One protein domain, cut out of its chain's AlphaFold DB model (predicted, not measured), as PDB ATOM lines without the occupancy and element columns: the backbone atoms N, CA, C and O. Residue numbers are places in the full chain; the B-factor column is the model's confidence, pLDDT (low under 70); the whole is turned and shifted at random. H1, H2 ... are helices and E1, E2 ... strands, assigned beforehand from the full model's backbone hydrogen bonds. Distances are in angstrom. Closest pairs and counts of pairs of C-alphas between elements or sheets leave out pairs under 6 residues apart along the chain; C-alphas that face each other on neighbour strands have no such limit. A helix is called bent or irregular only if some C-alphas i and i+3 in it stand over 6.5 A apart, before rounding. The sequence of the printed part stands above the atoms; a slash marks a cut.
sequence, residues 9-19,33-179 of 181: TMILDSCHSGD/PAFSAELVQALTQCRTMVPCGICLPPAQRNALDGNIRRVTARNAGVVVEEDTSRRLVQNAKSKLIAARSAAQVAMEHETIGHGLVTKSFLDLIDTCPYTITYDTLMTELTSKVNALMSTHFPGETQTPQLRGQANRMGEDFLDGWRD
ATOM      1  N   THR A   9     316.870 548.014 404.223       52.91
ATOM      2  CA  THR A   9     316.043 547.319 403.232       52.91
ATOM      3  C   THR A   9     315.124 548.367 402.629       52.91
ATOM      4  O   THR A   9     314.192 548.825 403.281       52.91
ATOM      5  N   MET A  10     315.417 548.786 401.402       50.78
ATOM      6  CA  MET A  10     314.552 549.693 400.655       50.78
ATOM      7  C   MET A  10     313.667 548.859 399.735       50.78
ATOM      8  O   MET A  10     314.145 548.279 398.759       50.78
ATOM      9  N   ILE A  11     312.376 548.795 400.050       52.84
ATOM     10  CA  ILE A  11     311.369 548.220 399.160       52.84
ATOM     11  C   ILE A  11     310.822 549.378 398.337       52.84
ATOM     12  O   ILE A  11     310.043 550.191 398.825       52.84
ATOM     13  N   LEU A  12     311.309 549.498 397.106       48.28
ATOM     14  CA  LEU A  12     310.852 550.517 396.171       48.28
ATOM     15  C   LEU A  12     309.885 549.867 395.185       48.28
ATOM     16  O   LEU A  12     310.308 549.167 394.265       48.28
ATOM     17  N   ASP A  13     308.593 550.118 395.372       46.16
ATOM     18  CA  ASP A  13     307.569 549.814 394.373       46.16
ATOM     19  C   ASP A  13     307.480 550.978 393.379       46.16
ATOM     20  O   ASP A  13     306.618 551.848 393.454       46.16
ATOM     21  N   SER A  14     308.466 551.074 392.491       44.25
ATOM     22  CA  SER A  14     308.496 552.125 391.470       44.25
ATOM     23  C   SER A  14     308.640 551.522 390.078       44.25
ATOM     24  O   SER A  14     309.697 551.612 389.451       44.25
ATOM     25  N   CYS A  15     307.591 550.812 389.648       51.66
ATOM     26  CA  CYS A  15     306.970 550.877 388.314       51.66
ATOM     27  C   CYS A  15     305.961 552.032 388.226       51.66
ATOM     28  O   CYS A  15     306.210 552.994 387.505       51.66
ATOM     29  N   HIS A  16     304.862 551.950 388.984       49.06
ATOM     30  CA  HIS A  16     303.753 552.912 389.038       49.06
ATOM     31  C   HIS A  16     303.247 552.974 390.481       49.06
ATOM     32  O   HIS A  16     302.522 552.088 390.922       49.06
ATOM     33  N   SER A  17     303.675 553.975 391.247       34.09
ATOM     34  CA  SER A  17     303.189 554.162 392.610       34.09
ATOM     35  C   SER A  17     301.727 554.625 392.580       34.09
ATOM     36  O   SER A  17     301.471 555.820 392.461       34.09
ATOM     37  N   GLY A  18     300.808 553.666 392.690       34.56
ATOM     38  CA  GLY A  18     299.521 553.823 393.368       34.56
ATOM     39  C   GLY A  18     298.485 554.735 392.724       34.56
ATOM     40  O   GLY A  18     297.972 555.613 393.411       34.56
ATOM     41  N   ASP A  19     298.126 554.507 391.465       35.50
ATOM     42  CA  ASP A  19     296.917 555.122 390.919       35.50
ATOM     43  C   ASP A  19     296.120 554.091 390.102       35.50
ATOM     44  O   ASP A  19     296.684 553.322 389.319       35.50
ATOM     45  N   PRO A  33     310.209 558.631 378.711       63.12
ATOM     46  CA  PRO A  33     310.212 559.614 377.631       63.12
ATOM     47  C   PRO A  33     310.909 559.042 376.398       63.12
ATOM     48  O   PRO A  33     311.898 558.321 376.540       63.12
ATOM     49  N   ALA A  34     310.391 559.335 375.205       68.12
ATOM     50  CA  ALA A  34     311.035 558.886 373.979       68.12
ATOM     51  C   ALA A  34     312.477 559.407 373.961       68.12
ATOM     52  O   ALA A  34     312.707 560.617 373.990       68.12
ATOM     53  N   PHE A  35     313.444 558.492 373.960       75.62
ATOM     54  CA  PHE A  35     314.847 558.857 373.855       75.62
ATOM     55  C   PHE A  35     315.133 559.307 372.425       75.62
ATOM     56  O   PHE A  35     314.561 558.776 371.469       75.62
ATOM     57  N   SER A  36     316.025 560.287 372.276       84.50
ATOM     58  CA  SER A  36     316.509 560.664 370.950       84.50
ATOM     59  C   SER A  36     317.239 559.478 370.308       84.50
ATOM     60  O   SER A  36     317.739 558.592 371.010       84.50
ATOM     61  N   ALA A  37     317.312 559.448 368.979       87.69
ATOM     62  CA  ALA A  37     317.989 558.366 368.266       87.69
ATOM     63  C   ALA A  37     319.464 558.244 368.695       87.69
ATOM     64  O   ALA A  37     319.966 557.137 368.895       87.69
ATOM     65  N   GLU A  38     320.126 559.380 368.928       90.31
ATOM     66  CA  GLU A  38     321.506 559.460 369.402       90.31
ATOM     67  C   GLU A  38     321.643 558.863 370.806       90.31
ATOM     68  O   GLU A  38     322.567 558.093 371.070       90.31
ATOM     69  N   LEU A  39     320.696 559.167 371.702       83.06
ATOM     70  CA  LEU A  39     320.685 558.613 373.052       83.06
ATOM     71  C   LEU A  39     320.436 557.101 373.032       83.06
ATOM     72  O   LEU A  39     321.135 556.367 373.727       83.06
ATOM     73  N   VAL A  40     319.491 556.611 372.222       85.12
ATOM     74  CA  VAL A  40     319.260 555.165 372.060       85.12
ATOM     75  C   VAL A  40     320.535 554.482 371.576       85.12
ATOM     76  O   VAL A  40     320.961 553.494 372.178       85.12
ATOM     77  N   GLN A  41     321.184 555.026 370.544       87.62
ATOM     78  CA  GLN A  41     322.431 554.483 370.013       87.62
ATOM     79  C   GLN A  41     323.540 554.468 371.071       87.62
ATOM     80  O   GLN A  41     324.198 553.440 371.237       87.62
ATOM     81  N   ALA A  42     323.711 555.544 371.840       86.44
ATOM     82  CA  ALA A  42     324.677 555.589 372.935       86.44
ATOM     83  C   ALA A  42     324.377 554.532 374.013       86.44
ATOM     84  O   ALA A  42     325.272 553.805 374.447       86.44
ATOM     85  N   LEU A  43     323.109 554.381 374.405       84.75
ATOM     86  CA  LEU A  43     322.693 553.415 375.422       84.75
ATOM     87  C   LEU A  43     322.905 551.958 374.989       84.75
ATOM     88  O   LEU A  43     323.177 551.122 375.849       84.75
ATOM     89  N   THR A  44     322.866 551.640 373.687       86.19
ATOM     90  CA  THR A  44     323.201 550.281 373.203       86.19
ATOM     91  C   THR A  44     324.632 549.845 373.527       86.19
ATOM     92  O   THR A  44     324.918 548.649 373.575       86.19
ATOM     93  N   GLN A  45     325.528 550.799 373.796       89.81
ATOM     94  CA  GLN A  45     326.916 550.531 374.173       89.81
ATOM     95  C   GLN A  45     327.091 550.317 375.682       89.81
ATOM     96  O   GLN A  45     328.193 550.011 376.138       89.81
ATOM     97  N   CYS A  46     326.023 550.463 376.472       88.12
ATOM     98  CA  CYS A  46     326.096 550.326 377.917       88.12
ATOM     99  C   CYS A  46     326.488 548.896 378.324       88.12
ATOM    100  O   CYS A  46     325.959 547.904 377.816       88.12
ATOM    101  N   ARG A  47     327.437 548.795 379.261       89.44
ATOM    102  CA  ARG A  47     327.937 547.524 379.819       89.44
ATOM    103  C   ARG A  47     327.658 547.367 381.311       89.44
ATOM    104  O   ARG A  47     327.732 546.253 381.820       89.44
ATOM    105  N   THR A  48     327.313 548.458 381.986       86.62
ATOM    106  CA  THR A  48     327.148 548.498 383.436       86.62
ATOM    107  C   THR A  48     325.855 549.213 383.789       86.62
ATOM    108  O   THR A  48     325.652 550.374 383.443       86.62
ATOM    109  N   MET A  49     324.988 548.526 384.519       80.81
ATOM    110  CA  MET A  49     323.826 549.091 385.182       80.81
ATOM    111  C   MET A  49     324.156 549.266 386.662       80.81
ATOM    112  O   MET A  49     324.541 548.310 387.330       80.81
ATOM    113  N   VAL A  50     323.961 550.468 387.197       78.50
ATOM    114  CA  VAL A  50     324.043 550.711 388.642       78.50
ATOM    115  C   VAL A  50     322.614 550.757 389.179       78.50
ATOM    116  O   VAL A  50     321.913 551.735 388.916       78.50
ATOM    117  N   PRO A  51     322.133 549.711 389.876       71.31
ATOM    118  CA  PRO A  51     320.760 549.702 390.347       71.31
ATOM    119  C   PRO A  51     320.583 550.755 391.444       71.31
ATOM    120  O   PRO A  51     321.385 550.837 392.380       71.31
ATOM    121  N   CYS A  52     319.526 551.558 391.330       69.81
ATOM    122  CA  CYS A  52     319.179 552.542 392.350       69.81
ATOM    123  C   CYS A  52     318.985 551.849 393.708       69.81
ATOM    124  O   CYS A  52     318.398 550.771 393.783       69.81
ATOM    125  N   GLY A  53     319.504 552.450 394.777       67.62
ATOM    126  CA  GLY A  53     319.399 551.899 396.127       67.62
ATOM    127  C   GLY A  53     320.424 550.816 396.467       67.62
ATOM    128  O   GLY A  53     320.442 550.395 397.618       67.62
ATOM    129  N   ILE A  54     321.305 550.387 395.550       75.81
ATOM    130  CA  ILE A  54     322.451 549.520 395.882       75.81
ATOM    131  C   ILE A  54     323.645 550.378 396.300       75.81
ATOM    132  O   ILE A  54     324.309 551.011 395.479       75.81
ATOM    133  N   CYS A  55     323.929 550.390 397.602       72.88
ATOM    134  CA  CYS A  55     324.993 551.200 398.184       72.88
ATOM    135  C   CYS A  55     326.295 550.396 398.283       72.88
ATOM    136  O   CYS A  55     326.416 549.507 399.130       72.88
ATOM    137  N   LEU A  56     327.275 550.744 397.444       76.19
ATOM    138  CA  LEU A  56     328.639 550.209 397.492       76.19
ATOM    139  C   LEU A  56     329.642 551.293 397.916       76.19
ATOM    140  O   LEU A  56     329.548 552.431 397.438       76.19
ATOM    141  N   PRO A  57     330.638 550.959 398.760       76.31
ATOM    142  CA  PRO A  57     331.777 551.839 399.000       76.31
ATOM    143  C   PRO A  57     332.463 552.228 397.677       76.31
ATOM    144  O   PRO A  57     332.547 551.384 396.782       76.31
ATOM    145  N   PRO A  58     333.000 553.458 397.532       79.31
ATOM    146  CA  PRO A  58     333.630 553.911 396.287       79.31
ATOM    147  C   PRO A  58     334.664 552.936 395.711       79.31
ATOM    148  O   PRO A  58     334.635 552.658 394.516       79.31
ATOM    149  N   ALA A  59     335.501 552.345 396.569       80.94
ATOM    150  CA  ALA A  59     336.543 551.389 396.185       80.94
ATOM    151  C   ALA A  59     336.019 550.050 395.623       80.94
ATOM    152  O   ALA A  59     336.806 549.252 395.131       80.94
ATOM    153  N   GLN A  60     334.714 549.782 395.721       79.94
ATOM    154  CA  GLN A  60     334.100 548.498 395.365       79.94
ATOM    155  C   GLN A  60     332.994 548.636 394.314       79.94
ATOM    156  O   GLN A  60     332.284 547.676 394.026       79.94
ATOM    157  N   ARG A  61     332.823 549.829 393.729       77.75
ATOM    158  CA  ARG A  61     331.816 550.072 392.683       77.75
ATOM    159  C   ARG A  61     332.051 549.227 391.430       77.75
ATOM    160  O   ARG A  61     331.086 548.864 390.767       77.75
ATOM    161  N   ASN A  62     333.304 548.853 391.172       85.69
ATOM    162  CA  ASN A  62     333.690 547.956 390.084       85.69
ATOM    163  C   ASN A  62     333.072 546.550 390.188       85.69
ATOM    164  O   ASN A  62     333.032 545.825 389.200       85.69
ATOM    165  N   ALA A  63     332.541 546.157 391.351       83.00
ATOM    166  CA  ALA A  63     331.809 544.900 391.499       83.00
ATOM    167  C   ALA A  63     330.547 544.824 390.615       83.00
ATOM    168  O   ALA A  63     330.069 543.727 390.337       83.00
ATOM    169  N   LEU A  64     330.013 545.970 390.170       81.19
ATOM    170  CA  LEU A  64     328.885 546.040 389.234       81.19
ATOM    171  C   LEU A  64     329.326 546.140 387.768       81.19
ATOM    172  O   LEU A  64     328.471 546.084 386.886       81.19
ATOM    173  N   ASP A  65     330.623 546.281 387.483       87.81
ATOM    174  CA  ASP A  65     331.095 546.468 386.112       87.81
ATOM    175  C   ASP A  65     330.740 545.269 385.238       87.81
ATOM    176  O   ASP A  65     330.846 544.117 385.663       87.81
ATOM    177  N   GLY A  66     330.312 545.523 384.000       87.25
ATOM    178  CA  GLY A  66     330.009 544.452 383.049       87.25
ATOM    179  C   GLY A  66     328.828 543.569 383.466       87.25
ATOM    180  O   GLY A  66     328.765 542.410 383.063       87.25
ATOM    181  N   ASN A  67     327.911 544.071 384.300       86.88
ATOM    182  CA  ASN A  67     326.720 543.332 384.727       86.88
ATOM    183  C   ASN A  67     325.577 543.339 383.697       86.88
ATOM    184  O   ASN A  67     324.498 542.822 383.982       86.88
ATOM    185  N   ILE A  68     325.806 543.878 382.499       88.25
ATOM    186  CA  ILE A  68     324.891 543.792 381.363       88.25
ATOM    187  C   ILE A  68     325.414 542.764 380.356       88.25
ATOM    188  O   ILE A  68     326.512 542.908 379.822       88.25
ATOM    189  N   ARG A  69     324.589 541.763 380.034       88.81
ATOM    190  CA  ARG A  69     324.859 540.789 378.964       88.81
ATOM    191  C   ARG A  69     324.502 541.336 377.592       88.81
ATOM    192  O   ARG A  69     325.228 541.109 376.628       88.81
ATOM    193  N   ARG A  70     323.370 542.036 377.497       87.56
ATOM    194  CA  ARG A  70     322.848 542.545 376.228       87.56
ATOM    195  C   ARG A  70     322.046 543.822 376.436       87.56
ATOM    196  O   ARG A  70     321.307 543.946 377.410       87.56
ATOM    197  N   VAL A  71     322.176 544.746 375.489       86.94
ATOM    198  CA  VAL A  71     321.293 545.906 375.349       86.94
ATOM    199  C   VAL A  71     320.696 545.871 373.956       86.94
ATOM    200  O   VAL A  71     321.428 545.783 372.971       86.94
ATOM    201  N   THR A  72     319.375 545.950 373.874       84.50
ATOM    202  CA  THR A  72     318.643 545.927 372.609       84.50
ATOM    203  C   THR A  72     317.840 547.210 372.488       84.50
ATOM    204  O   THR A  72     317.035 547.521 373.366       84.50
ATOM    205  N   ALA A  73     318.033 547.955 371.399       83.06
ATOM    206  CA  ALA A  73     317.147 549.063 371.064       83.06
ATOM    207  C   ALA A  73     315.744 548.510 370.776       83.06
ATOM    208  O   ALA A  73     315.581 547.591 369.973       83.06
ATOM    209  N   ARG A  74     314.729 549.043 371.454       71.94
ATOM    210  CA  ARG A  74     313.338 548.623 371.275       71.94
ATOM    211  C   ARG A  74     312.444 549.848 371.362       71.94
ATOM    212  O   ARG A  74     312.414 550.525 372.388       71.94
ATOM    213  N   ASN A  75     311.678 550.096 370.303       71.38
ATOM    214  CA  ASN A  75     310.844 551.291 370.173       71.38
ATOM    215  C   ASN A  75     311.687 552.570 370.369       71.38
ATOM    216  O   ASN A  75     312.741 552.705 369.757       71.38
ATOM    217  N   ALA A  76     311.245 553.487 371.233       68.75
ATOM    218  CA  ALA A  76     311.928 554.742 371.552       68.75
ATOM    219  C   ALA A  76     312.879 554.639 372.766       68.75
ATOM    220  O   ALA A  76     313.079 555.620 373.478       68.75
ATOM    221  N   GLY A  77     313.417 553.449 373.054       76.06
ATOM    222  CA  GLY A  77     314.278 553.215 374.212       76.06
ATOM    223  C   GLY A  77     315.152 551.971 374.071       76.06
ATOM    224  O   GLY A  77     315.393 551.474 372.968       76.06
ATOM    225  N   VAL A  78     315.629 551.459 375.207       78.19
ATOM    226  CA  VAL A  78     316.454 550.247 375.273       78.19
ATOM    227  C   VAL A  78     315.903 549.250 376.282       78.19
ATOM    228  O   VAL A  78     315.355 549.620 377.318       78.19
ATOM    229  N   VAL A  79     316.086 547.969 375.985       80.19
ATOM    230  CA  VAL A  79     315.873 546.861 376.912       80.19
ATOM    231  C   VAL A  79     317.233 546.310 377.306       80.19
ATOM    232  O   VAL A  79     318.075 546.058 376.444       80.19
ATOM    233  N   VAL A  80     317.438 546.120 378.607       83.38
ATOM    234  CA  VAL A  80     318.686 545.600 379.165       83.38
ATOM    235  C   VAL A  80     318.464 544.192 379.702       83.38
ATOM    236  O   VAL A  80     317.490 543.928 380.404       83.38
ATOM    237  N   GLU A  81     319.395 543.297 379.402       85.56
ATOM    238  CA  GLU A  81     319.482 541.966 379.991       85.56
ATOM    239  C   GLU A  81     320.697 541.907 380.909       85.56
ATOM    240  O   GLU A  81     321.843 542.002 380.466       85.56
ATOM    241  N   GLU A  82     320.436 541.773 382.204       84.00
ATOM    242  CA  GLU A  82     321.465 541.715 383.242       84.00
ATOM    243  C   GLU A  82     322.085 540.314 383.356       84.00
ATOM    244  O   GLU A  82     321.417 539.295 383.163       84.00
ATOM    245  N   ASP A  83     323.353 540.259 383.756       86.88
ATOM    246  CA  ASP A  83     323.994 539.034 384.217       86.88
ATOM    247  C   ASP A  83     323.490 538.679 385.618       86.88
ATOM    248  O   ASP A  83     323.803 539.345 386.606       86.88
ATOM    249  N   THR A  84     322.710 537.603 385.710       84.00
ATOM    250  CA  THR A  84     322.111 537.151 386.971       84.00
ATOM    251  C   THR A  84     323.158 536.819 388.036       84.00
ATOM    252  O   THR A  84     322.889 537.013 389.219       84.00
ATOM    253  N   SER A  85     324.365 536.409 387.627       85.62
ATOM    254  CA  SER A  85     325.473 536.082 388.534       85.62
ATOM    255  C   SER A  85     326.111 537.309 389.200       85.62
ATOM    256  O   SER A  85     326.822 537.165 390.190       85.62
ATOM    257  N   ARG A  86     325.834 538.521 388.694       85.00
ATOM    258  CA  ARG A  86     326.413 539.792 389.171       85.00
ATOM    259  C   ARG A  86     325.417 540.683 389.918       85.00
ATOM    260  O   ARG A  86     325.714 541.838 390.212       85.00
ATOM    261  N   ARG A  87     324.221 540.172 390.225       83.06
ATOM    262  CA  ARG A  87     323.175 540.933 390.935       83.06
ATOM    263  C   ARG A  87     323.418 541.042 392.432       83.06
ATOM    264  O   ARG A  87     322.973 542.012 393.048       83.06
ATOM    265  N   LEU A  88     324.089 540.045 393.002       87.00
ATOM    266  CA  LEU A  88     324.418 539.991 394.417       87.00
ATOM    267  C   LEU A  88     325.907 540.293 394.611       87.00
ATOM    268  O   LEU A  88     326.771 539.636 394.038       87.00
ATOM    269  N   VAL A  89     326.200 541.298 395.429       86.06
ATOM    270  CA  VAL A  89     327.541 541.780 395.754       86.06
ATOM    271  C   VAL A  89     327.749 541.638 397.260       86.06
ATOM    272  O   VAL A  89     326.928 542.093 398.056       86.06
ATOM    273  N   GLN A  90     328.861 541.019 397.663       82.31
ATOM    274  CA  GLN A  90     329.142 540.680 399.070       82.31
ATOM    275  C   GLN A  90     329.088 541.888 400.016       82.31
ATOM    276  O   GLN A  90     328.577 541.782 401.125       82.31
ATOM    277  N   ASN A  91     329.557 543.047 399.557       77.31
ATOM    278  CA  ASN A  91     329.698 544.248 400.382       77.31
ATOM    279  C   ASN A  91     328.628 545.319 400.117       77.31
ATOM    280  O   ASN A  91     328.779 546.463 400.553       77.31
ATOM    281  N   ALA A  92     327.565 544.988 399.380       81.94
ATOM    282  CA  ALA A  92     326.422 545.886 399.280       81.94
ATOM    283  C   ALA A  92     325.758 546.028 400.658       81.94
ATOM    284  O   ALA A  92     325.590 545.048 401.378       81.94
ATOM    285  N   LYS A  93     325.387 547.259 401.022       76.00
ATOM    286  CA  LYS A  93     324.775 547.580 402.330       76.00
ATOM    287  C   LYS A  93     323.246 547.549 402.329       76.00
ATOM    288  O   LYS A  93     322.604 547.900 403.317       76.00
ATOM    289  N   SER A  94     322.669 547.194 401.193       78.25
ATOM    290  CA  SER A  94     321.239 547.230 400.947       78.25
ATOM    291  C   SER A  94     320.850 546.107 399.998       78.25
ATOM    292  O   SER A  94     321.661 545.615 399.203       78.25
ATOM    293  N   LYS A  95     319.588 545.704 400.096       80.81
ATOM    294  CA  LYS A  95     318.938 544.791 399.163       80.81
ATOM    295  C   LYS A  95     317.799 545.528 398.471       80.81
ATOM    296  O   LYS A  95     317.078 546.285 399.116       80.81
ATOM    297  N   LEU A  96     317.650 545.287 397.174       82.81
ATOM    298  CA  LEU A  96     316.548 545.782 396.355       82.81
ATOM    299  C   LEU A  96     315.771 544.586 395.812       82.81
ATOM    300  O   LEU A  96     316.328 543.787 395.058       82.81
ATOM    301  N   ILE A  97     314.486 544.507 396.146       85.62
ATOM    302  CA  ILE A  97     313.534 543.605 395.495       85.62
ATOM    303  C   ILE A  97     312.816 544.420 394.424       85.62
ATOM    304  O   ILE A  97     312.044 545.320 394.735       85.62
ATOM    305  N   ALA A  98     313.094 544.130 393.159       84.38
ATOM    306  CA  ALA A  98     312.376 544.716 392.039       84.38
ATOM    307  C   ALA A  98     311.241 543.793 391.604       84.38
ATOM    308  O   ALA A  98     311.415 542.577 391.532       84.38
ATOM    309  N   ALA A  99     310.114 544.380 391.207       85.81
ATOM    310  CA  ALA A  99     308.932 543.625 390.814       85.81
ATOM    311  C   ALA A  99     309.110 542.760 389.549       85.81
ATOM    312  O   ALA A  99     308.310 541.866 389.275       85.81
ATOM    313  N   ARG A 100     310.141 543.049 388.750       84.88
ATOM    314  CA  ARG A 100     310.362 542.458 387.431       84.88
ATOM    315  C   ARG A 100     311.825 542.542 386.995       84.88
ATOM    316  O   ARG A 100     312.617 543.310 387.552       84.88
ATOM    317  N   SER A 101     312.168 541.825 385.927       80.56
ATOM    318  CA  SER A 101     313.390 542.094 385.162       80.56
ATOM    319  C   SER A 101     313.260 543.358 384.299       80.56
ATOM    320  O   SER A 101     312.155 543.812 383.990       80.56
ATOM    321  N   ALA A 102     314.389 543.914 383.853       75.12
ATOM    322  CA  ALA A 102     314.404 545.089 382.978       75.12
ATOM    323  C   ALA A 102     313.685 544.869 381.626       75.12
ATOM    324  O   ALA A 102     313.214 545.839 381.034       75.12
ATOM    325  N   ALA A 103     313.535 543.617 381.178       73.44
ATOM    326  CA  ALA A 103     312.869 543.247 379.926       73.44
ATOM    327  C   ALA A 103     311.349 543.026 380.035       73.44
ATOM    328  O   ALA A 103     310.676 542.898 379.014       73.44
ATOM    329  N   GLN A 104     310.816 542.974 381.255       80.31
ATOM    330  CA  GLN A 104     309.404 542.702 381.532       80.31
ATOM    331  C   GLN A 104     308.650 543.980 381.916       80.31
ATOM    332  O   GLN A 104     309.249 545.046 382.071       80.31
ATOM    333  N   VAL A 105     307.339 543.865 382.107       80.62
ATOM    334  CA  VAL A 105     306.471 544.922 382.648       80.62
ATOM    335  C   VAL A 105     305.937 544.454 384.001       80.62
ATOM    336  O   VAL A 105     305.713 543.263 384.193       80.62
ATOM    337  N   ALA A 106     305.822 545.374 384.959       83.75
ATOM    338  CA  ALA A 106     305.171 545.086 386.230       83.75
ATOM    339  C   ALA A 106     303.665 545.281 386.039       83.75
ATOM    340  O   ALA A 106     303.249 546.331 385.550       83.75
ATOM    341  N   MET A 107     302.885 544.262 386.375       84.75
ATOM    342  CA  MET A 107     301.446 544.216 386.179       84.75
ATOM    343  C   MET A 107     300.696 544.517 387.475       84.75
ATOM    344  O   MET A 107     301.171 544.269 388.588       84.75
ATOM    345  N   GLU A 108     299.485 545.008 387.284       85.75
ATOM    346  CA  GLU A 108     298.456 545.259 388.281       85.75
ATOM    347  C   GLU A 108     297.128 544.863 387.645       85.75
ATOM    348  O   GLU A 108     296.958 545.053 386.440       85.75
ATOM    349  N   HIS A 109     296.218 544.305 388.438       83.25
ATOM    350  CA  HIS A 109     294.897 543.888 387.981       83.25
ATOM    351  C   HIS A 109     293.829 544.447 388.919       83.25
ATOM    352  O   HIS A 109     293.968 544.348 390.141       83.25
ATOM    353  N   GLU A 110     292.738 544.968 388.359       83.25
ATOM    354  CA  GLU A 110     291.684 545.664 389.110       83.25
ATOM    355  C   GLU A 110     291.094 544.794 390.231       83.25
ATOM    356  O   GLU A 110     291.003 545.226 391.377       83.25
ATOM    357  N   THR A 111     290.791 543.522 389.953       84.75
ATOM    358  CA  THR A 111     290.214 542.611 390.965       84.75
ATOM    359  C   THR A 111     291.179 542.241 392.094       84.75
ATOM    360  O   THR A 111     290.748 541.690 393.103       84.75
ATOM    361  N   ILE A 112     292.482 542.471 391.912       86.25
ATOM    362  CA  ILE A 112     293.502 542.250 392.944       86.25
ATOM    363  C   ILE A 112     293.661 543.511 393.806       86.25
ATOM    364  O   ILE A 112     293.992 543.399 394.985       86.25
ATOM    365  N   GLY A 113     293.429 544.694 393.224       81.00
ATOM    366  CA  GLY A 113     293.545 545.994 393.896       81.00
ATOM    367  C   GLY A 113     294.981 546.415 394.229       81.00
ATOM    368  O   GLY A 113     295.181 547.344 395.005       81.00
ATOM    369  N   HIS A 114     295.982 545.712 393.688       82.44
ATOM    370  CA  HIS A 114     297.404 545.944 393.936       82.44
ATOM    371  C   HIS A 114     298.259 545.465 392.753       82.44
ATOM    372  O   HIS A 114     297.888 544.535 392.029       82.44
ATOM    373  N   GLY A 115     299.475 546.008 392.635       86.62
ATOM    374  CA  GLY A 115     300.530 545.400 391.823       86.62
ATOM    375  C   GLY A 115     300.827 543.965 392.279       86.62
ATOM    376  O   GLY A 115     300.864 543.681 393.480       86.62
ATOM    377  N   LEU A 116     301.062 543.048 391.332       90.12
ATOM    378  CA  LEU A 116     301.123 541.605 391.633       90.12
ATOM    379  C   LEU A 116     302.197 541.239 392.661       90.12
ATOM    380  O   LEU A 116     302.004 540.342 393.481       90.12
ATOM    381  N   VAL A 117     303.332 541.938 392.621       91.38
ATOM    382  CA  VAL A 117     304.432 541.737 393.572       91.38
ATOM    383  C   VAL A 117     304.051 542.225 394.953       91.38
ATOM    384  O   VAL A 117     304.241 541.484 395.905       91.38
ATOM    385  N   THR A 118     303.468 543.416 395.054       89.62
ATOM    386  CA  THR A 118     303.019 543.992 396.324       89.62
ATOM    387  C   THR A 118     301.964 543.103 396.974       89.62
ATOM    388  O   THR A 118     302.126 542.732 398.134       89.62
ATOM    389  N   LYS A 119     300.959 542.641 396.214       91.00
ATOM    390  CA  LYS A 119     299.979 541.663 396.709       91.00
ATOM    391  C   LYS A 119     300.646 540.387 397.214       91.00
ATOM    392  O   LYS A 119     300.402 539.966 398.339       91.00
ATOM    393  N   SER A 120     301.509 539.796 396.389       93.00
ATOM    394  CA  SER A 120     302.205 538.554 396.733       93.00
ATOM    395  C   SER A 120     303.079 538.711 397.977       93.00
ATOM    396  O   SER A 120     303.205 537.769 398.754       93.00
ATOM    397  N   PHE A 121     303.666 539.893 398.171       90.50
ATOM    398  CA  PHE A 121     304.467 540.227 399.339       90.50
ATOM    399  C   PHE A 121     303.611 540.301 400.603       90.50
ATOM    400  O   PHE A 121     303.951 539.661 401.592       90.50
ATOM    401  N   LEU A 122     302.492 541.032 400.556       89.31
ATOM    402  CA  LEU A 122     301.551 541.145 401.675       89.31
ATOM    403  C   LEU A 122     301.014 539.768 402.082       89.31
ATOM    404  O   LEU A 122     301.137 539.390 403.240       89.31
ATOM    405  N   ASP A 123     300.560 538.965 401.114       90.50
ATOM    406  CA  ASP A 123     300.062 537.608 401.374       90.50
ATOM    407  C   ASP A 123     301.128 536.698 401.990       90.50
ATOM    408  O   ASP A 123     300.835 535.820 402.805       90.50
ATOM    409  N   LEU A 124     302.380 536.852 401.563       90.75
ATOM    410  CA  LEU A 124     303.480 536.071 402.104       90.75
ATOM    411  C   LEU A 124     303.769 536.486 403.549       90.75
ATOM    412  O   LEU A 124     303.829 535.629 404.418       90.75
ATOM    413  N   ILE A 125     303.855 537.782 403.836       85.56
ATOM    414  CA  ILE A 125     304.084 538.273 405.200       85.56
ATOM    415  C   ILE A 125     302.927 537.928 406.150       85.56
ATOM    416  O   ILE A 125     303.186 537.544 407.290       85.56
ATOM    417  N   ASP A 126     301.676 537.978 405.687       85.88
ATOM    418  CA  ASP A 126     300.506 537.597 406.489       85.88
ATOM    419  C   ASP A 126     300.509 536.099 406.850       85.88
ATOM    420  O   ASP A 126     299.999 535.703 407.899       85.88
ATOM    421  N   THR A 127     301.106 535.255 406.000       84.81
ATOM    422  CA  THR A 127     301.181 533.795 406.204       84.81
ATOM    423  C   THR A 127     302.465 533.334 406.897       84.81
ATOM    424  O   THR A 127     302.460 532.309 407.577       84.81
ATOM    425  N   CYS A 128     303.555 534.091 406.773       80.25
ATOM    426  CA  CYS A 128     304.800 533.886 407.501       80.25
ATOM    427  C   CYS A 128     305.294 535.237 408.050       80.25
ATOM    428  O   CYS A 128     305.913 535.994 407.300       80.25
ATOM    429  N   PRO A 129     305.052 535.563 409.338       76.81
ATOM    430  CA  PRO A 129     305.345 536.875 409.918       76.81
ATOM    431  C   PRO A 129     306.859 537.099 410.063       76.81
ATOM    432  O   PRO A 129     307.430 537.066 411.152       76.81
ATOM    433  N   TYR A 130     307.520 537.341 408.930       73.75
ATOM    434  CA  TYR A 130     308.941 537.638 408.759       73.75
ATOM    435  C   TYR A 130     309.911 536.493 409.103       73.75
ATOM    436  O   TYR A 130     311.120 536.659 408.989       73.75
ATOM    437  N   THR A 131     309.429 535.313 409.494       83.44
ATOM    438  CA  THR A 131     310.252 534.111 409.748       83.44
ATOM    439  C   THR A 131     310.557 533.363 408.447       83.44
ATOM    440  O   THR A 131     310.240 532.183 408.294       83.44
ATOM    441  N   ILE A 132     311.071 534.089 407.458       87.19
ATOM    442  CA  ILE A 132     311.372 533.580 406.121       87.19
ATOM    443  C   ILE A 132     312.705 534.161 405.669       87.19
ATOM    444  O   ILE A 132     312.907 535.370 405.738       87.19
ATOM    445  N   THR A 133     313.620 533.319 405.199       89.56
ATOM    446  CA  THR A 133     314.911 533.797 404.691       89.56
ATOM    447  C   THR A 133     314.738 534.554 403.378       89.56
ATOM    448  O   THR A 133     313.749 534.365 402.669       89.56
ATOM    449  N   TYR A 134     315.705 535.390 402.996       87.44
ATOM    450  CA  TYR A 134     315.629 536.109 401.715       87.44
ATOM    451  C   TYR A 134     315.567 535.175 400.493       87.44
ATOM    452  O   TYR A 134     314.883 535.504 399.523       87.44
ATOM    453  N   ASP A 135     316.251 534.028 400.520       87.62
ATOM    454  CA  ASP A 135     316.199 533.042 399.426       87.62
ATOM    455  C   ASP A 135     314.803 532.416 399.286       87.62
ATOM    456  O   ASP A 135     314.230 532.372 398.189       87.62
ATOM    457  N   THR A 136     314.223 531.982 400.407       90.25
ATOM    458  CA  THR A 136     312.877 531.400 400.429       90.25
ATOM    459  C   THR A 136     311.832 532.454 400.072       90.25
ATOM    460  O   THR A 136     310.961 532.191 399.247       90.25
ATOM    461  N   LEU A 137     311.973 533.681 400.587       91.38
ATOM    462  CA  LEU A 137     311.116 534.821 400.262       91.38
ATOM    463  C   LEU A 137     311.053 535.051 398.750       91.38
ATOM    464  O   LEU A 137     309.967 535.163 398.193       91.38
ATOM    465  N   MET A 138     312.200 535.103 398.068       91.88
ATOM    466  CA  MET A 138     312.230 535.341 396.622       91.88
ATOM    467  C   MET A 138     311.633 534.185 395.818       91.88
ATOM    468  O   MET A 138     311.004 534.427 394.783       91.88
ATOM    469  N   THR A 139     311.804 532.949 396.288       93.12
ATOM    470  CA  THR A 139     311.216 531.755 395.666       93.12
ATOM    471  C   THR A 139     309.691 531.792 395.762       93.12
ATOM    472  O   THR A 139     309.005 531.713 394.741       93.12
ATOM    473  N   GLU A 140     309.161 532.011 396.964       94.12
ATOM    474  CA  GLU A 140     307.721 532.106 397.228       94.12
ATOM    475  C   GLU A 140     307.086 533.306 396.521       94.12
ATOM    476  O   GLU A 140     306.042 533.181 395.877       94.12
ATOM    477  N   LEU A 141     307.750 534.465 396.559       93.38
ATOM    478  CA  LEU A 141     307.299 535.669 395.869       93.38
ATOM    479  C   LEU A 141     307.195 535.432 394.358       93.38
ATOM    480  O   LEU A 141     306.200 535.803 393.739       93.38
ATOM    481  N   THR A 142     308.195 534.780 393.760       94.81
ATOM    482  CA  THR A 142     308.178 534.443 392.330       94.81
ATOM    483  C   THR A 142     307.056 533.461 392.005       94.81
ATOM    484  O   THR A 142     306.357 533.646 391.012       94.81
ATOM    485  N   SER A 143     306.847 532.449 392.850       95.56
ATOM    486  CA  SER A 143     305.765 531.472 392.693       95.56
ATOM    487  C   SER A 143     304.384 532.140 392.704       95.56
ATOM    488  O   SER A 143     303.602 531.968 391.767       95.56
ATOM    489  N   LYS A 144     304.112 532.987 393.706       95.44
ATOM    490  CA  LYS A 144     302.845 533.723 393.837       95.44
ATOM    491  C   LYS A 144     302.602 534.674 392.664       95.44
ATOM    492  O   LYS A 144     301.515 534.668 392.090       95.44
ATOM    493  N   VAL A 145     303.621 535.427 392.245       95.00
ATOM    494  CA  VAL A 145     303.512 536.319 391.080       95.00
ATOM    495  C   VAL A 145     303.234 535.525 389.807       95.00
ATOM    496  O   VAL A 145     302.363 535.914 389.036       95.00
ATOM    497  N   ASN A 146     303.908 534.392 389.595       95.06
ATOM    498  CA  ASN A 146     303.664 533.537 388.433       95.06
ATOM    499  C   ASN A 146     302.241 532.962 388.419       95.06
ATOM    500  O   ASN A 146     301.638 532.869 387.348       95.06
ATOM    501  N   ALA A 147     301.693 532.601 389.584       95.06
ATOM    502  CA  ALA A 147     300.311 532.147 389.699       95.06
ATOM    503  C   ALA A 147     299.331 533.253 389.275       95.06
ATOM    504  O   ALA A 147     298.505 533.031 388.392       95.06
ATOM    505  N   LEU A 148     299.493 534.468 389.811       94.56
ATOM    506  CA  LEU A 148     298.663 535.619 389.440       94.56
ATOM    507  C   LEU A 148     298.809 535.988 387.955       94.56
ATOM    508  O   LEU A 148     297.810 536.232 387.283       94.56
ATOM    509  N   MET A 149     300.032 535.974 387.418       94.31
ATOM    510  CA  MET A 149     300.288 536.206 385.992       94.31
ATOM    511  C   MET A 149     299.587 535.169 385.113       94.31
ATOM    512  O   MET A 149     298.972 535.532 384.119       94.31
ATOM    513  N   SER A 150     299.634 533.889 385.486       94.81
ATOM    514  CA  SER A 150     298.990 532.817 384.714       94.81
ATOM    515  C   SER A 150     297.466 532.948 384.708       94.81
ATOM    516  O   SER A 150     296.827 532.618 383.712       94.81
ATOM    517  N   THR A 151     296.885 533.439 385.805       94.94
ATOM    518  CA  THR A 151     295.438 533.638 385.936       94.94
ATOM    519  C   THR A 151     294.947 534.895 385.218       94.94
ATOM    520  O   THR A 151     293.913 534.841 384.557       94.94
ATOM    521  N   HIS A 152     295.668 536.011 385.333       91.81
ATOM    522  CA  HIS A 152     295.178 537.328 384.909       91.81
ATOM    523  C   HIS A 152     295.828 537.863 383.625       91.81
ATOM    524  O   HIS A 152     295.239 538.688 382.936       91.81
ATOM    525  N   PHE A 153     297.022 537.384 383.267       89.94
ATOM    526  CA  PHE A 153     297.804 537.875 382.126       89.94
ATOM    527  C   PHE A 153     298.417 536.719 381.312       89.94
ATOM    528  O   PHE A 153     299.644 536.634 381.175       89.94
ATOM    529  N   PRO A 154     297.596 535.803 380.763       90.81
ATOM    530  CA  PRO A 154     298.099 534.646 380.029       90.81
ATOM    531  C   PRO A 154     298.960 535.074 378.831       90.81
ATOM    532  O   PRO A 154     298.553 535.893 378.009       90.81
ATOM    533  N   GLY A 155     300.161 534.497 378.726       88.25
ATOM    534  CA  GLY A 155     301.135 534.801 377.669       88.25
ATOM    535  C   GLY A 155     302.136 535.912 378.008       88.25
ATOM    536  O   GLY A 155     303.097 536.105 377.266       88.25
ATOM    537  N   GLU A 156     301.967 536.599 379.137       88.69
ATOM    538  CA  GLU A 156     302.922 537.583 379.649       88.69
ATOM    539  C   GLU A 156     303.775 536.994 380.780       88.69
ATOM    540  O   GLU A 156     303.420 535.997 381.407       88.69
ATOM    541  N   THR A 157     304.920 537.621 381.066       89.56
ATOM    542  CA  THR A 157     305.789 537.192 382.173       89.56
ATOM    543  C   THR A 157     306.210 538.359 383.051       89.56
ATOM    544  O   THR A 157     306.533 539.446 382.572       89.56
ATOM    545  N   GLN A 158     306.262 538.094 384.353       89.75
ATOM    546  CA  GLN A 158     306.793 539.004 385.352       89.75
ATOM    547  C   GLN A 158     307.592 538.189 386.364       89.75
ATOM    548  O   GLN A 158     307.053 537.311 387.025       89.75
ATOM    549  N   THR A 159     308.887 538.473 386.481       90.62
ATOM    550  CA  THR A 159     309.785 537.721 387.361       90.62
ATOM    551  C   THR A 159     310.451 538.674 388.348       90.62
ATOM    552  O   THR A 159     311.326 539.444 387.922       90.62
ATOM    553  N   PRO A 160     310.082 538.636 389.640       90.75
ATOM    554  CA  PRO A 160     310.717 539.443 390.676       90.75
ATOM    555  C   PRO A 160     312.231 539.211 390.725       90.75
ATOM    556  O   PRO A 160     312.719 538.125 390.420       90.75
ATOM    557  N   GLN A 161     312.997 540.242 391.074       87.00
ATOM    558  CA  GLN A 161     314.460 540.196 391.076       87.00
ATOM    559  C   GLN A 161     315.012 540.737 392.384       87.00
ATOM    560  O   GLN A 161     314.659 541.842 392.785       87.00
ATOM    561  N   LEU A 162     315.952 540.014 392.984       87.06
ATOM    562  CA  LEU A 162     316.736 540.508 394.106       87.06
ATOM    563  C   LEU A 162     318.094 541.021 393.623       87.06
ATOM    564  O   LEU A 162     318.763 540.381 392.810       87.06
ATOM    565  N   ARG A 163     318.502 542.180 394.138       86.00
ATOM    566  CA  ARG A 163     319.823 542.780 393.927       86.00
ATOM    567  C   ARG A 163     320.416 543.217 395.258       86.00
ATOM    568  O   ARG A 163     319.676 543.500 396.199       86.00
ATOM    569  N   GLY A 164     321.737 543.348 395.308       85.31
ATOM    570  CA  GLY A 164     322.437 543.920 396.452       85.31
ATOM    571  C   GLY A 164     323.143 542.885 397.303       85.31
ATOM    572  O   GLY A 164     323.965 542.135 396.797       85.31
ATOM    573  N   GLN A 165     322.906 542.896 398.607       86.19
ATOM    574  CA  GLN A 165     323.745 542.185 399.568       86.19
ATOM    575  C   GLN A 165     323.697 540.649 399.439       86.19
ATOM    576  O   GLN A 165     322.642 540.045 399.623       86.19
ATOM    577  N   ALA A 166     324.853 540.017 399.200       85.88
ATOM    578  CA  ALA A 166     324.974 538.560 399.045       85.88
ATOM    579  C   ALA A 166     325.195 537.785 400.362       85.88
ATOM    580  O   ALA A 166     324.741 536.654 400.498       85.88
ATOM    581  N   ASN A 167     325.887 538.361 401.348       82.06
ATOM    582  CA  ASN A 167     326.331 537.637 402.551       82.06
ATOM    583  C   ASN A 167     325.233 537.357 403.594       82.06
ATOM    584  O   ASN A 167     325.519 536.726 404.603       82.06
ATOM    585  N   ARG A 168     323.997 537.815 403.368       75.06
ATOM    586  CA  ARG A 168     322.878 537.694 404.323       75.06
ATOM    587  C   ARG A 168     321.660 537.008 403.707       75.06
ATOM    588  O   ARG A 168     320.527 537.358 404.021       75.06
ATOM    589  N   MET A 169     321.860 536.151 402.707       81.50
ATOM    590  CA  MET A 169     320.753 535.502 401.988       81.50
ATOM    591  C   MET A 169     320.026 534.444 402.829       81.50
ATOM    592  O   MET A 169     318.807 534.329 402.734       81.50
ATOM    593  N   GLY A 170     320.760 533.776 403.723       81.56
ATOM    594  CA  GLY A 170     320.211 532.815 404.682       81.56
ATOM    595  C   GLY A 170     319.650 533.430 405.966       81.56
ATOM    596  O   GLY A 170     319.221 532.684 406.836       81.56
ATOM    597  N   GLU A 171     319.668 534.755 406.106       83.12
ATOM    598  CA  GLU A 171     319.057 535.421 407.256       83.12
ATOM    599  C   GLU A 171     317.575 535.677 407.022       83.12
ATOM    600  O   GLU A 171     317.141 535.869 405.879       83.12
ATOM    601  N   ASP A 172     316.828 535.735 408.118       84.06
ATOM    602  CA  ASP A 172     315.421 536.089 408.092       84.06
ATOM    603  C   ASP A 172     315.205 537.495 407.518       84.06
ATOM    604  O   ASP A 172     315.957 538.456 407.732       84.06
ATOM    605  N   PHE A 173     314.127 537.618 406.760       83.56
ATOM    606  CA  PHE A 173     313.704 538.866 406.174       83.56
ATOM    607  C   PHE A 173     313.394 539.889 407.276       83.56
ATOM    608  O   PHE A 173     312.580 539.646 408.162       83.56
ATOM    609  N   LEU A 174     314.048 541.055 407.200       78.31
ATOM    610  CA  LEU A 174     313.949 542.138 408.191       78.31
ATOM    611  C   LEU A 174     314.386 541.756 409.612       78.31
ATOM    612  O   LEU A 174     314.016 542.447 410.557       78.31
ATOM    613  N   ASP A 175     315.223 540.731 409.783       76.62
ATOM    614  CA  ASP A 175     315.657 540.303 411.116       76.62
ATOM    615  C   ASP A 175     316.249 541.449 411.953       76.62
ATOM    616  O   ASP A 175     315.781 541.736 413.051       76.62
ATOM    617  N   GLY A 176     317.154 542.233 411.357       67.62
ATOM    618  CA  GLY A 176     317.741 543.417 412.001       67.62
ATOM    619  C   GLY A 176     316.788 544.600 412.238       67.62
ATOM    620  O   GLY A 176     317.216 545.601 412.795       67.62
ATOM    621  N   TRP A 177     315.532 544.531 411.784       66.06
ATOM    622  CA  TRP A 177     314.473 545.489 412.142       66.06
ATOM    623  C   TRP A 177     313.586 544.966 413.274       66.06
ATOM    624  O   TRP A 177     312.995 545.760 414.003       66.06
ATOM    625  N   ARG A 178     313.477 543.639 413.406       66.56
ATOM    626  CA  ARG A 178     312.738 542.978 414.489       66.56
ATOM    627  C   ARG A 178     313.550 542.954 415.777       66.56
ATOM    628  O   ARG A 178     312.975 543.091 416.853       66.56
ATOM    629  N   ASP A 179     314.867 542.809 415.662       59.50
ATOM    630  CA  ASP A 179     315.787 542.880 416.792       59.50
ATOM    631  C   ASP A 179     316.390 544.285 416.905       59.50
ATOM    632  O   ASP A 179     317.523 544.548 416.516       59.50
TER     633      ASP A 179
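Overview. This is residues 9 to 19 and 33 to 179 of the 181 residues of an uncharacterized protein of Lentibacillus salicampi (UniProt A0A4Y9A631). Two small two-stranded ribbons stand at different places in a broad, thin body: E3 and E4 near the middle, with the long helix H4 at one side of E4 and H3 packed slantwise on H4, and the hairpin E1 and E2 toward one end, with the short helix H1 packed on it. H2 lies near one border and the short H5 at another, and long links join H1 to H2, E2 to E3 and E3 to H3. The printed part has 158 residues, with five named helices and four named strands in the order H1, H2, E1, E2, E3, H3, H4, E4, H5; both sheets, E1 - E2 and E3 - E4, are antiparallel. The class is mixed, helices and strands, with under half of the residues, 72 of 158, in named elements. The whole is compact, with a radius of gyration of the C-alphas of 16.8 A and spans of 49 by 42 by 25 A.

Arrangement. H1, residues 37 to 43, comes closest to E2, residues 77 to 82, at the C-alphas of Val 40 and Gly 77, 5.8 A apart. H2, residues 58 to 64, is apart from E2. E1, residues 68 to 74, and E2 form a hairpin at 158 degrees, with N 72 and O 79 within hydrogen-bond range at 2.9 A. E3, residues 94 to 98, and E4, residues 161 to 165, are antiparallel neighbours at 175 degrees, with N 96 and O 163 within hydrogen-bond range at 2.9 A. Residues 88 to 89 pair in parallel with residues 164 to 165 of E4. H3, residues 116 to 127, touches H4, residues 134 to 152, at a steep tilt of 56 degrees, opposite ways; their closest C-alphas, of Ser 120 and Lys 144, are 5.7 A apart. The closest C-alphas of H4 and E4 are those of Met 138 and Leu 162, 7.3 A apart. H5, residues 175 to 178, is apart from H4. Every O i to N i+4 pair is within hydrogen-bond range in H1, H3 and H4; H2 has 0 of 3, with 3 of 4 O i to N i+3 pairs within range, and H5 is too short for an O i to N i+4 pair.

Along the chain. H1 begins at C-alpha 37, (317.989, 558.366, 368.266). H2 is irregular, with C-alphas 59 and 62 7.6 A apart. E1 is 16.1 A long and E2 16.3 A. E3 is 12.8 A long, H3 16.5 A and H4 26.5 A, beginning at C-alpha 134, (315.629, 536.109, 401.715). E4 is 12.7 A long, and H5 ends at C-alpha 178, (312.738, 542.978, 414.489).

Size, cuts and confidence. The C-alphas farthest apart, of Ala 37 and Asp 179, are 51.0 A apart. Residues 20 to 32 are not printed; C-alphas 19 and 33 are 19.3 A apart across the cut. The links H1 to H2, E2 to E3 and E3 to H3 are long. The mean pLDDT of the printed part is 81.3; under 70 are residues 9 to 19, 33 to 34, 52 to 53, 76 and 176 to 179.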